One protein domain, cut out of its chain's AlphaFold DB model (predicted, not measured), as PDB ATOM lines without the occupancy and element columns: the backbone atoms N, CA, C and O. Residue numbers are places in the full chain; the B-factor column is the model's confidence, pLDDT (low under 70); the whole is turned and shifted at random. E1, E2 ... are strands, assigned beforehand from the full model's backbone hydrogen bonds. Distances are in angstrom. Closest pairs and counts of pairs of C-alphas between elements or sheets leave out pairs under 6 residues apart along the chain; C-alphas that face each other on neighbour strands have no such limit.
ATOM      1  N   CYS A  17     115.650 133.545 177.265       85.44
ATOM      2  CA  CYS A  17     115.157 133.397 175.908       85.44
ATOM      3  C   CYS A  17     116.325 133.191 174.943       85.44
ATOM      4  O   CYS A  17     117.365 133.830 175.087       85.44
ATOM      5  N   LEU A  18     116.146 132.336 173.938       83.00
ATOM      6  CA  LEU A  18     117.091 132.212 172.831       83.00
ATOM      7  C   LEU A  18     116.689 133.188 171.720       83.00
ATOM      8  O   LEU A  18     115.555 133.144 171.244       83.00
ATOM      9  N   VAL A  19     117.611 134.052 171.307       81.56
ATOM     10  CA  VAL A  19     117.424 134.990 170.191       81.56
ATOM     11  C   VAL A  19     118.543 134.863 169.173       81.56
ATOM     12  O   VAL A  19     119.650 134.447 169.500       81.56
ATOM     13  N   THR A  20     118.271 135.260 167.933       78.75
ATOM     14  CA  THR A  20     119.300 135.418 166.904       78.75
ATOM     15  C   THR A  20     119.659 136.891 166.790       78.75
ATOM     16  O   THR A  20     118.813 137.700 166.419       78.75
ATOM     17  N   VAL A  21     120.913 137.232 167.077       75.44
ATOM     18  CA  VAL A  21     121.421 138.606 167.011       75.44
ATOM     19  C   VAL A  21     122.374 138.783 165.837       75.44
ATOM     20  O   VAL A  21     123.178 137.903 165.516       75.44
ATOM     21  N   ASP A  22     122.276 139.943 165.197       75.06
ATOM     22  CA  ASP A  22     123.228 140.408 164.196       75.06
ATOM     23  C   ASP A  22     124.363 141.138 164.910       75.06
ATOM     24  O   ASP A  22     124.122 142.090 165.646       75.06
ATOM     25  N   THR A  23     125.608 140.723 164.687       70.00
ATOM     26  CA  THR A  23     126.791 141.422 165.211       70.00
ATOM     27  C   THR A  23     127.793 141.698 164.113       70.00
ATOM     28  O   THR A  23     127.831 140.991 163.105       70.00
ATOM     29  N   TYR A  24     128.612 142.735 164.301       71.44
ATOM     30  CA  TYR A  24     129.681 143.061 163.370       71.44
ATOM     31  C   TYR A  24     131.053 142.887 164.018       71.44
ATOM     32  O   TYR A  24     131.273 143.252 165.172       71.44
ATOM     33  N   SER A  25     131.999 142.357 163.251       69.06
ATOM     34  CA  SER A  25     133.421 142.385 163.586       69.06
ATOM     35  C   SER A  25     134.134 143.375 162.676       69.06
ATOM     36  O   SER A  25     133.972 143.311 161.453       69.06
ATOM     37  N   ILE A  26     134.953 144.248 163.263       74.06
ATOM     38  CA  ILE A  26     135.888 145.091 162.518       74.06
ATOM     39  C   ILE A  26     137.213 144.341 162.446       74.06
ATOM     40  O   ILE A  26     137.859 144.110 163.468       74.06
ATOM     41  N   VAL A  27     137.612 143.951 161.239       74.19
ATOM     42  CA  VAL A  27     138.933 143.370 160.986       74.19
ATOM     43  C   VAL A  27     139.772 144.418 160.271       74.19
ATOM     44  O   VAL A  27     139.478 144.791 159.135       74.19
ATOM     45  N   GLY A  28     140.798 144.913 160.959       74.31
ATOM     46  CA  GLY A  28     141.791 145.817 160.395       74.31
ATOM     47  C   GLY A  28     142.955 145.029 159.804       74.31
ATOM     48  O   GLY A  28     143.621 144.280 160.517       74.31
ATOM     49  N   THR A  29     143.230 145.202 158.514       74.88
ATOM     50  CA  THR A  29     144.406 144.619 157.857       74.88
ATOM     51  C   THR A  29     145.301 145.712 157.299       74.88
ATOM     52  O   THR A  29     144.840 146.611 156.593       74.88
ATOM     53  N   TYR A  30     146.599 145.615 157.576       70.62
ATOM     54  CA  TYR A  30     147.602 146.442 156.916       70.62
ATOM     55  C   TYR A  30     147.992 145.796 155.587       70.62
ATOM     56  O   TYR A  30     148.556 144.703 155.570       70.62
ATOM     57  N   SER A  31     147.717 146.477 154.474       72.69
ATOM     58  CA  SER A  31     148.173 146.061 153.145       72.69
ATOM     59  C   SER A  31     148.811 147.248 152.418       72.69
ATOM     60  O   SER A  31     148.266 148.354 152.408       72.69
ATOM     61  N   ASN A  32     150.012 147.046 151.863       75.44
ATOM     62  CA  ASN A  32     150.769 148.056 151.108       75.44
ATOM     63  C   ASN A  32     150.884 149.435 151.794       75.44
ATOM     64  O   ASN A  32     150.739 150.472 151.155       75.44
ATOM     65  N   GLY A  33     151.126 149.460 153.110       73.12
ATOM     66  CA  GLY A  33     151.285 150.709 153.869       73.12
ATOM     67  C   GLY A  33     149.986 151.486 154.121       73.12
ATOM     68  O   GLY A  33     150.037 152.585 154.665       73.12
ATOM     69  N   SER A  34     148.829 150.914 153.774       67.25
ATOM     70  CA  SER A  34     147.499 151.450 154.075       67.25
ATOM     71  C   SER A  34     146.736 150.519 155.020       67.25
ATOM     72  O   SER A  34     146.821 149.293 154.910       67.25
ATOM     73  N   TYR A  35     146.010 151.106 155.969       76.31
ATOM     74  CA  TYR A  35     145.129 150.382 156.881       76.31
ATOM     75  C   TYR A  35     143.744 150.256 156.238       76.31
ATOM     76  O   TYR A  35     143.143 151.263 155.865       76.31
ATOM     77  N   GLN A  36     143.268 149.024 156.066       74.25
ATOM     78  CA  GLN A  36     141.938 148.727 155.536       74.25
ATOM     79  C   GLN A  36     141.085 148.093 156.632       74.25
ATOM     80  O   GLN A  36     141.484 147.085 157.216       74.25
ATOM     81  N   GLU A  37     139.911 148.667 156.889       77.44
ATOM     82  CA  GLU A  37     138.914 148.096 157.794       77.44
ATOM     83  C   GLU A  37     137.844 147.362 156.999       77.44
ATOM     84  O   GLU A  37     137.176 147.944 156.144       77.44
ATOM     85  N   THR A  38     137.647 146.086 157.317       73.69
ATOM     86  CA  THR A  38     136.538 145.298 156.782       73.69
ATOM     87  C   THR A  38     135.502 145.106 157.881       73.69
ATOM     88  O   THR A  38     135.832 144.632 158.971       73.69
ATOM     89  N   LYS A  39     134.249 145.480 157.605       76.06
ATOM     90  CA  LYS A  39     133.105 145.223 158.488       76.06
ATOM     91  C   LYS A  39     132.392 143.963 158.015       76.06
ATOM     92  O   LYS A  39     131.751 143.983 156.968       76.06
ATOM     93  N   ASN A  40     132.504 142.886 158.785       76.06
ATOM     94  CA  ASN A  40     131.786 141.641 158.522       76.06
ATOM     95  C   ASN A  40     130.609 141.521 159.484       76.06
ATOM     96  O   ASN A  40     130.806 141.669 160.689       76.06
ATOM     97  N   PHE A  41     129.423 141.224 158.956       75.31
ATOM     98  CA  PHE A  41     128.215 140.966 159.737       75.31
ATOM     99  C   PHE A  41     127.975 139.462 159.817       75.31
ATOM    100  O   PHE A  41     128.050 138.767 158.802       75.31
ATOM    101  N   TYR A  42     127.687 138.958 161.010       78.44
ATOM    102  CA  TYR A  42     127.317 137.565 161.211       78.44
ATOM    103  C   TYR A  42     126.203 137.441 162.246       78.44
ATOM    104  O   TYR A  42     126.136 138.195 163.223       78.44
ATOM    105  N   LYS A  43     125.342 136.451 162.003       81.38
ATOM    106  CA  LYS A  43     124.250 136.055 162.888       81.38
ATOM    107  C   LYS A  43     124.741 134.992 163.846       81.38
ATOM    108  O   LYS A  43     125.375 134.029 163.413       81.38
ATOM    109  N   HIS A  44     124.426 135.142 165.120       79.94
ATOM    110  CA  HIS A  44     124.636 134.089 166.103       79.94
ATOM    111  C   HIS A  44     123.485 134.044 167.102       79.94
ATOM    112  O   HIS A  44     122.698 134.983 167.215       79.94
ATOM    113  N   GLU A  45     123.372 132.922 167.800       83.94
ATOM    114  CA  GLU A  45     122.392 132.757 168.864       83.94
ATOM    115  C   GLU A  45     122.930 133.348 170.171       83.94
ATOM    116  O   GLU A  45     124.077 133.102 170.550       83.94
ATOM    117  N   LYS A  46     122.100 134.126 170.862       84.38
ATOM    118  CA  LYS A  46     122.383 134.722 172.169       84.38
ATOM    119  C   LYS A  46     121.290 134.303 173.150       84.38
ATOM    120  O   LYS A  46     120.107 134.289 172.809       84.38
ATOM    121  N   PHE A  47     121.691 133.994 174.380       85.56
ATOM    122  CA  PHE A  47     120.762 133.867 175.500       85.56
ATOM    123  C   PHE A  47     120.503 135.253 176.091       85.56
ATOM    124  O   PHE A  47     121.445 135.940 176.480       85.56
ATOM    125  N   MET A  48     119.237 135.654 176.144       85.31
ATOM    126  CA  MET A  48     118.776 136.864 176.823       85.31
ATOM    127  C   MET A  48     118.206 136.507 178.186       85.31
ATOM    128  O   MET A  48     117.338 135.636 178.267       85.31
ATOM    129  N   GLU A  49     118.631 137.198 179.237       86.81
ATOM    130  CA  GLU A  49     118.030 137.073 180.566       86.81
ATOM    131  C   GLU A  49     116.582 137.575 180.584       86.81
ATOM    132  O   GLU A  49     116.173 138.450 179.819       86.81
ATOM    133  N   LEU A  50     115.782 137.050 181.509       83.69
ATOM    134  CA  LEU A  50     114.430 137.535 181.749       83.69
ATOM    135  C   LEU A  50     114.438 139.049 182.032       83.69
ATOM    136  O   LEU A  50     115.098 139.526 182.955       83.69
ATOM    137  N   ASN A  51     113.625 139.794 181.283       80.31
ATOM    138  CA  ASN A  51     113.537 141.258 181.229       80.31
ATOM    139  C   ASN A  51     114.708 141.992 180.558       80.31
ATOM    140  O   ASN A  51     114.626 143.227 180.472       80.31
ATOM    141  N   GLU A  52     115.730 141.284 180.069       84.12
ATOM    142  CA  GLU A  52     116.768 141.848 179.204       84.12
ATOM    143  C   GLU A  52     116.137 142.374 177.914       84.12
ATOM    144  O   GLU A  52     115.162 141.811 177.404       84.12
ATOM    145  N   VAL A  53     116.688 143.480 177.419       82.38
ATOM    146  CA  VAL A  53     116.259 144.146 176.189       82.38
ATOM    147  C   VAL A  53     117.419 144.108 175.202       82.38
ATOM    148  O   VAL A  53     118.520 144.545 175.538       82.38
ATOM    149  N   GLU A  54     117.154 143.616 173.997       80.94
ATOM    150  CA  GLU A  54     118.095 143.556 172.878       80.94
ATOM    151  C   GLU A  54     117.651 144.522 171.772       80.94
ATOM    152  O   GLU A  54     116.454 144.750 171.579       80.94
ATOM    153  N   PHE A  55     118.611 145.094 171.042       76.69
ATOM    154  CA  PHE A  55     118.354 146.023 169.943       76.69
ATOM    155  C   PHE A  55     118.918 145.501 168.625       76.69
ATOM    156  O   PHE A  55     120.029 144.978 168.555       76.69
ATOM    157  N   SER A  56     118.180 145.721 167.541       66.88
ATOM    158  CA  SER A  56     118.706 145.477 166.201       66.88
ATOM    159  C   SER A  56     119.708 146.572 165.816       66.88
ATOM    160  O   SER A  56     119.364 147.756 165.771       66.88
ATOM    161  N   ILE A  57     120.947 146.174 165.508       58.91
ATOM    162  CA  ILE A  57     122.058 147.084 165.170       58.91
ATOM    163  C   ILE A  57     121.765 147.940 163.919       58.91
ATOM    164  O   ILE A  57     122.294 149.042 163.797       58.91
ATOM    165  N   ASP A  58     120.882 147.484 163.029       55.53
ATOM    166  CA  ASP A  58     120.589 148.125 161.736       55.53
ATOM    167  C   ASP A  58     119.572 149.279 161.791       55.53
ATOM    168  O   ASP A  58     119.214 149.843 160.755       55.53
ATOM    169  N   SER A  59     119.082 149.650 162.975       51.66
ATOM    170  CA  SER A  59     118.018 150.652 163.098       51.66
ATOM    171  C   SER A  59     118.515 152.028 163.552       51.66
ATOM    172  O   SER A  59     119.304 152.161 164.491       51.66
ATOM    173  N   SER A  60     118.032 153.074 162.869       55.38
ATOM    174  CA  SER A  60     118.151 154.468 163.311       55.38
ATOM    175  C   SER A  60     117.525 154.621 164.708       55.38
ATOM    176  O   SER A  60     116.725 153.780 165.111       55.38
ATOM    177  N   ARG A  61     117.861 155.678 165.471       56.62
ATOM    178  CA  ARG A  61     117.259 155.895 166.807       56.62
ATOM    179  C   ARG A  61     115.724 155.891 166.780       56.62
ATOM    180  O   ARG A  61     115.137 155.405 167.733       56.62
ATOM    181  N   GLU A  62     115.120 156.371 165.697       54.78
ATOM    182  CA  GLU A  62     113.663 156.458 165.524       54.78
ATOM    183  C   GLU A  62     113.024 155.113 165.125       54.78
ATOM    184  O   GLU A  62     111.854 154.887 165.405       54.78
ATOM    185  N   ASP A  63     113.798 154.179 164.556       59.28
ATOM    186  CA  ASP A  63     113.313 152.868 164.091       59.28
ATOM    187  C   ASP A  63     113.818 151.698 164.948       59.28
ATOM    188  O   ASP A  63     113.841 150.549 164.484       59.28
ATOM    189  N   ARG A  64     114.288 151.977 166.173       66.00
ATOM    190  CA  ARG A  64     114.913 150.977 167.044       66.00
ATOM    191  C   ARG A  64     113.983 149.796 167.274       66.00
ATOM    192  O   ARG A  64     113.040 149.858 168.057       66.00
ATOM    193  N   LYS A  65     114.283 148.678 166.613       72.62
ATOM    194  CA  LYS A  65     113.605 147.409 166.878       72.62
ATOM    195  C   LYS A  65     114.165 146.855 168.172       72.62
ATOM    196  O   LYS A  65     115.323 146.435 168.212       72.62
ATOM    197  N   MET A  66     113.336 146.893 169.205       79.06
ATOM    198  CA  MET A  66     113.668 146.396 170.528       79.06
ATOM    199  C   MET A  66     112.886 145.119 170.801       79.06
ATOM    200  O   MET A  66     111.691 145.012 170.503       79.06
ATOM    201  N   GLU A  67     113.577 144.150 171.377       84.50
ATOM    202  CA  GLU A  67     113.019 142.866 171.773       84.50
ATOM    203  C   GLU A  67     113.313 142.626 173.249       84.50
ATOM    204  O   GLU A  67     114.351 143.042 173.762       84.50
ATOM    205  N   ARG A  68     112.385 141.979 173.952       84.81
ATOM    206  CA  ARG A  68     112.498 141.697 175.381       84.81
ATOM    207  C   ARG A  68     112.142 140.254 175.673       84.81
ATOM    208  O   ARG A  68     111.131 139.761 175.180       84.81
ATOM    209  N   CYS A  69     112.922 139.610 176.532       86.12
ATOM    210  CA  CYS A  69     112.547 138.316 177.089       86.12
ATOM    211  C   CYS A  69     111.545 138.515 178.235       86.12
ATOM    212  O   CYS A  69     111.846 139.217 179.203       86.12
ATOM    213  N   VAL A  70     110.354 137.926 178.141       85.38
ATOM    214  CA  VAL A  70     109.298 138.052 179.157       85.38
ATOM    215  C   VAL A  70     108.695 136.696 179.487       85.38
ATOM    216  O   VAL A  70     108.640 135.809 178.641       85.38
ATOM    217  N   GLU A  71     108.220 136.550 180.718       85.69
ATOM    218  CA  GLU A  71     107.445 135.386 181.134       85.69
ATOM    219  C   GLU A  71     105.993 135.575 180.675       85.69
ATOM    220  O   GLU A  71     105.333 136.534 181.075       85.69
ATOM    221  N   THR A  72     105.516 134.708 179.784       80.50
ATOM    222  CA  THR A  72     104.155 134.766 179.226       80.50
ATOM    223  C   THR A  72     103.159 133.975 180.064       80.50
ATOM    224  O   THR A  72     101.999 134.358 180.176       80.50
ATOM    225  N   GLU A  73     103.623 132.887 180.674       79.69
ATOM    226  CA  GLU A  73     102.895 132.039 181.619       79.69
ATOM    227  C   GLU A  73     103.886 131.570 182.693       79.69
ATOM    228  O   GLU A  73     105.083 131.549 182.409       79.69
ATOM    229  N   PRO A  74     103.447 131.168 183.900       79.69
ATOM    230  CA  PRO A  74     104.355 130.662 184.927       79.69
ATOM    231  C   PRO A  74     105.295 129.577 184.376       79.69
ATOM    232  O   PRO A  74     104.844 128.530 183.906       79.69
ATOM    233  N   GLY A  75     106.600 129.841 184.406       78.44
ATOM    234  CA  GLY A  75     107.627 128.957 183.856       78.44
ATOM    235  C   GLY A  75     107.688 128.912 182.327       78.44
ATOM    236  O   GLY A  75     108.184 127.942 181.775       78.44
ATOM    237  N   HIS A  76     107.186 129.908 181.603       81.25
ATOM    238  CA  HIS A  76     107.310 129.969 180.146       81.25
ATOM    239  C   HIS A  76     107.760 131.356 179.726       81.25
ATOM    240  O   HIS A  76     107.087 132.348 179.997       81.25
ATOM    241  N   VAL A  77     108.903 131.414 179.045       84.75
ATOM    242  CA  VAL A  77     109.491 132.661 178.558       84.75
ATOM    243  C   VAL A  77     109.417 132.736 177.041       84.75
ATOM    244  O   VAL A  77     109.572 131.732 176.346       84.75
ATOM    245  N   ALA A  78     109.186 133.939 176.529       85.50
ATOM    246  CA  ALA A  78     109.166 134.228 175.106       85.50
ATOM    247  C   ALA A  78     109.749 135.614 174.827       85.50
ATOM    248  O   ALA A  78     109.763 136.499 175.685       85.50
ATOM    249  N   VAL A  79     110.212 135.801 173.594       85.50
ATOM    250  CA  VAL A  79     110.704 137.092 173.111       85.50
ATOM    251  C   VAL A  79     109.534 137.859 172.522       85.50
ATOM    252  O   VAL A  79     108.820 137.354 171.655       85.50
ATOM    253  N   VAL A  80     109.339 139.086 172.993       83.75
ATOM    254  CA  VAL A  80     108.303 139.994 172.501       83.75
ATOM    255  C   VAL A  80     108.934 141.267 171.964       83.75
ATOM    256  O   VAL A  80     109.955 141.733 172.467       83.75
ATOM    257  N   LYS A  81     108.307 141.853 170.943       82.31
ATOM    258  CA  LYS A  81     108.684 143.178 170.443       82.31
ATOM    259  C   LYS A  81     108.194 144.248 171.410       82.31
ATOM    260  O   LYS A  81     107.069 144.155 171.906       82.31
ATOM    261  N   VAL A  82     109.027 145.252 171.652       79.06
ATOM    262  CA  VAL A  82     108.753 146.341 172.595       79.06
ATOM    263  C   VAL A  82     109.046 147.704 171.967       79.06
ATOM    264  O   VAL A  82     109.831 147.804 171.024       79.06
ATOM    265  N   THR A  83     108.406 148.748 172.484       76.06
ATOM    266  CA  THR A  83     108.561 150.144 172.044       76.06
ATOM    267  C   THR A  83     108.946 151.047 173.217       76.06
ATOM    268  O   THR A  83     108.723 150.703 174.378       76.06
ATOM    269  N   GLU A  84     109.541 152.207 172.936       71.12
ATOM    270  CA  GLU A  84     109.766 153.245 173.958       71.12
ATOM    271  C   GLU A  84     108.464 153.996 174.282       71.12
ATOM    272  O   GLU A  84     108.217 154.362 175.428       71.12
ATOM    273  N   GLU A  85     107.571 154.140 173.303       64.56
ATOM    274  CA  GLU A  85     106.270 154.773 173.492       64.56
ATOM    275  C   GLU A  85     105.207 153.734 173.863       64.56
ATOM    276  O   GLU A  85     104.820 152.878 173.063       64.56
ATOM    277  N   GLY A  86     104.734 153.799 175.107       55.31
ATOM    278  CA  GLY A  86     103.530 153.107 175.548       55.31
ATOM    279  C   GLY A  86     102.322 154.022 175.390       55.31
ATOM    280  O   GLY A  86     101.903 154.627 176.375       55.31
ATOM    281  N   GLU A  87     101.751 154.124 174.184       49.12
ATOM    282  CA  GLU A  87     100.498 154.878 173.970       49.12
ATOM    283  C   GLU A  87      99.341 154.346 174.836       49.12
ATOM    284  O   GLU A  87      98.405 155.078 175.151       49.12
ATOM    285  N   ASP A  88      99.442 153.102 175.313       47.56
ATOM    286  CA  ASP A  88      98.512 152.535 176.280       47.56
ATOM    287  C   ASP A  88      99.242 151.799 177.415       47.56
ATOM    288  O   ASP A  88      99.392 150.574 177.438       47.56
ATOM    289  N   MET A  89      99.687 152.576 178.405       46.72
ATOM    290  CA  MET A  89     100.321 152.091 179.639       46.72
ATOM    291  C   MET A  89      99.427 151.115 180.442       46.72
ATOM    292  O   MET A  89      99.903 150.493 181.394       46.72
ATOM    293  N   ARG A  90      98.139 150.957 180.087       50.50
ATOM    294  CA  ARG A  90      97.209 150.026 180.745       50.50
ATOM    295  C   ARG A  90      97.086 148.679 180.042       50.50
ATOM    296  O   ARG A  90      96.562 147.759 180.666       50.50
ATOM    297  N   VAL A  91      97.547 148.544 178.797       47.81
ATOM    298  CA  VAL A  91      97.165 147.393 177.968       47.81
ATOM    299  C   VAL A  91      98.201 146.268 177.948       47.81
ATOM    300  O   VAL A  91      97.774 145.131 178.092       47.81
ATOM    301  N   TYR A  92      99.522 146.508 177.961       53.59
ATOM    302  CA  TYR A  92     100.498 145.425 178.217       53.59
ATOM    303  C   TYR A  92     101.794 145.933 178.871       53.59
ATOM    304  O   TYR A  92     102.637 146.556 178.235       53.59
ATOM    305  N   ARG A  93     102.022 145.603 180.153       55.00
ATOM    306  CA  ARG A  93     103.248 145.988 180.893       55.00
ATOM    307  C   ARG A  93     104.552 145.477 180.254       55.00
ATOM    308  O   ARG A  93     105.631 145.993 180.524       55.00
ATOM    309  N   HIS A  94     104.442 144.452 179.416       57.62
ATOM    310  CA  HIS A  94     105.557 143.751 178.791       57.62
ATOM    311  C   HIS A  94     106.016 144.366 177.463       57.62
ATOM    312  O   HIS A  94     107.058 143.958 176.960       57.62
ATOM    313  N   THR A  95     105.281 145.337 176.905       62.72
ATOM    314  CA  THR A  95     105.542 145.882 175.561       62.72
ATOM    315  C   THR A  95     106.259 147.229 175.554       62.72
ATOM    316  O   THR A  95     106.516 147.748 174.475       62.72
ATOM    317  N   TYR A  96     106.600 147.792 176.722       70.69
ATOM    318  CA  TYR A  96     107.298 149.075 176.809       70.69
ATOM    319  C   TYR A  96     108.655 148.982 177.518       70.69
ATOM    320  O   TYR A  96     108.830 148.253 178.509       70.69
ATOM    321  N   VAL A  97     109.611 149.768 177.032       78.62
ATOM    322  CA  VAL A  97     110.950 149.922 177.611       78.62
ATOM    323  C   VAL A  97     111.228 151.384 177.919       78.62
ATOM    324  O   VAL A  97     110.964 152.265 177.114       78.62
ATOM    325  N   GLY A  98     111.713 151.642 179.128       83.62
ATOM    326  CA  GLY A  98     111.899 152.994 179.641       83.62
ATOM    327  C   GLY A  98     111.564 153.091 181.121       83.62
ATOM    328  O   GLY A  98     111.017 152.167 181.728       83.62
TER     329      GLY A  98
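What this domain is: This is residues 17 to 98 of the 195 residues of an uncharacterized protein of Caenorhabditis brenneri (UniProt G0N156). A long two-stranded hairpin, E1 and E2, makes an arm whose base packs on a small antiparallel sheet, E3 E4 E5; residues 30 to 35 stick out at its tip. The printed part has 82 residues, with five named strands, E1 to E5, no named helix: all strand. It is only just loose, close to extended: radius of gyration of the C-alphas 17.6 A, spans 61 by 29 by 14 A.

How they stand to each other: E1, residues 17 to 31, and E2, residues 34 to 49, form an antiparallel hairpin; N 17 and O 48 are within hydrogen-bond range, 2.9 A. E2 bends by 66 degrees at residue 45. E3, residues 53 to 55, E4, residues 66 to 73, and E5, residues 76 to 82, form a meander, each strand the antiparallel neighbour of the one before; N 54 and O 67, and N 70 and O 78, are within range, 2.9 A each. The two sheets make a sandwich, face to face, their facing parts 10.0 A centre to centre, best planes 43 degrees apart. The closest C-alphas of E1 and E5, Cys 17 and Ala 78, are 6.1 A apart.

Where its parts are: E1, 42.1 A long, begins at C-alpha 17, (115.157, 133.397, 175.908); E2 measures 42.2 A, E4 21.1 A. E5, 18.1 A, ends at C-alpha 82, (108.753, 146.341, 172.595).

The domain as a whole: The printed part has no cut and no long link. Residues 25, 34, 56 to 64 and 85 to 95 have pLDDT under 70.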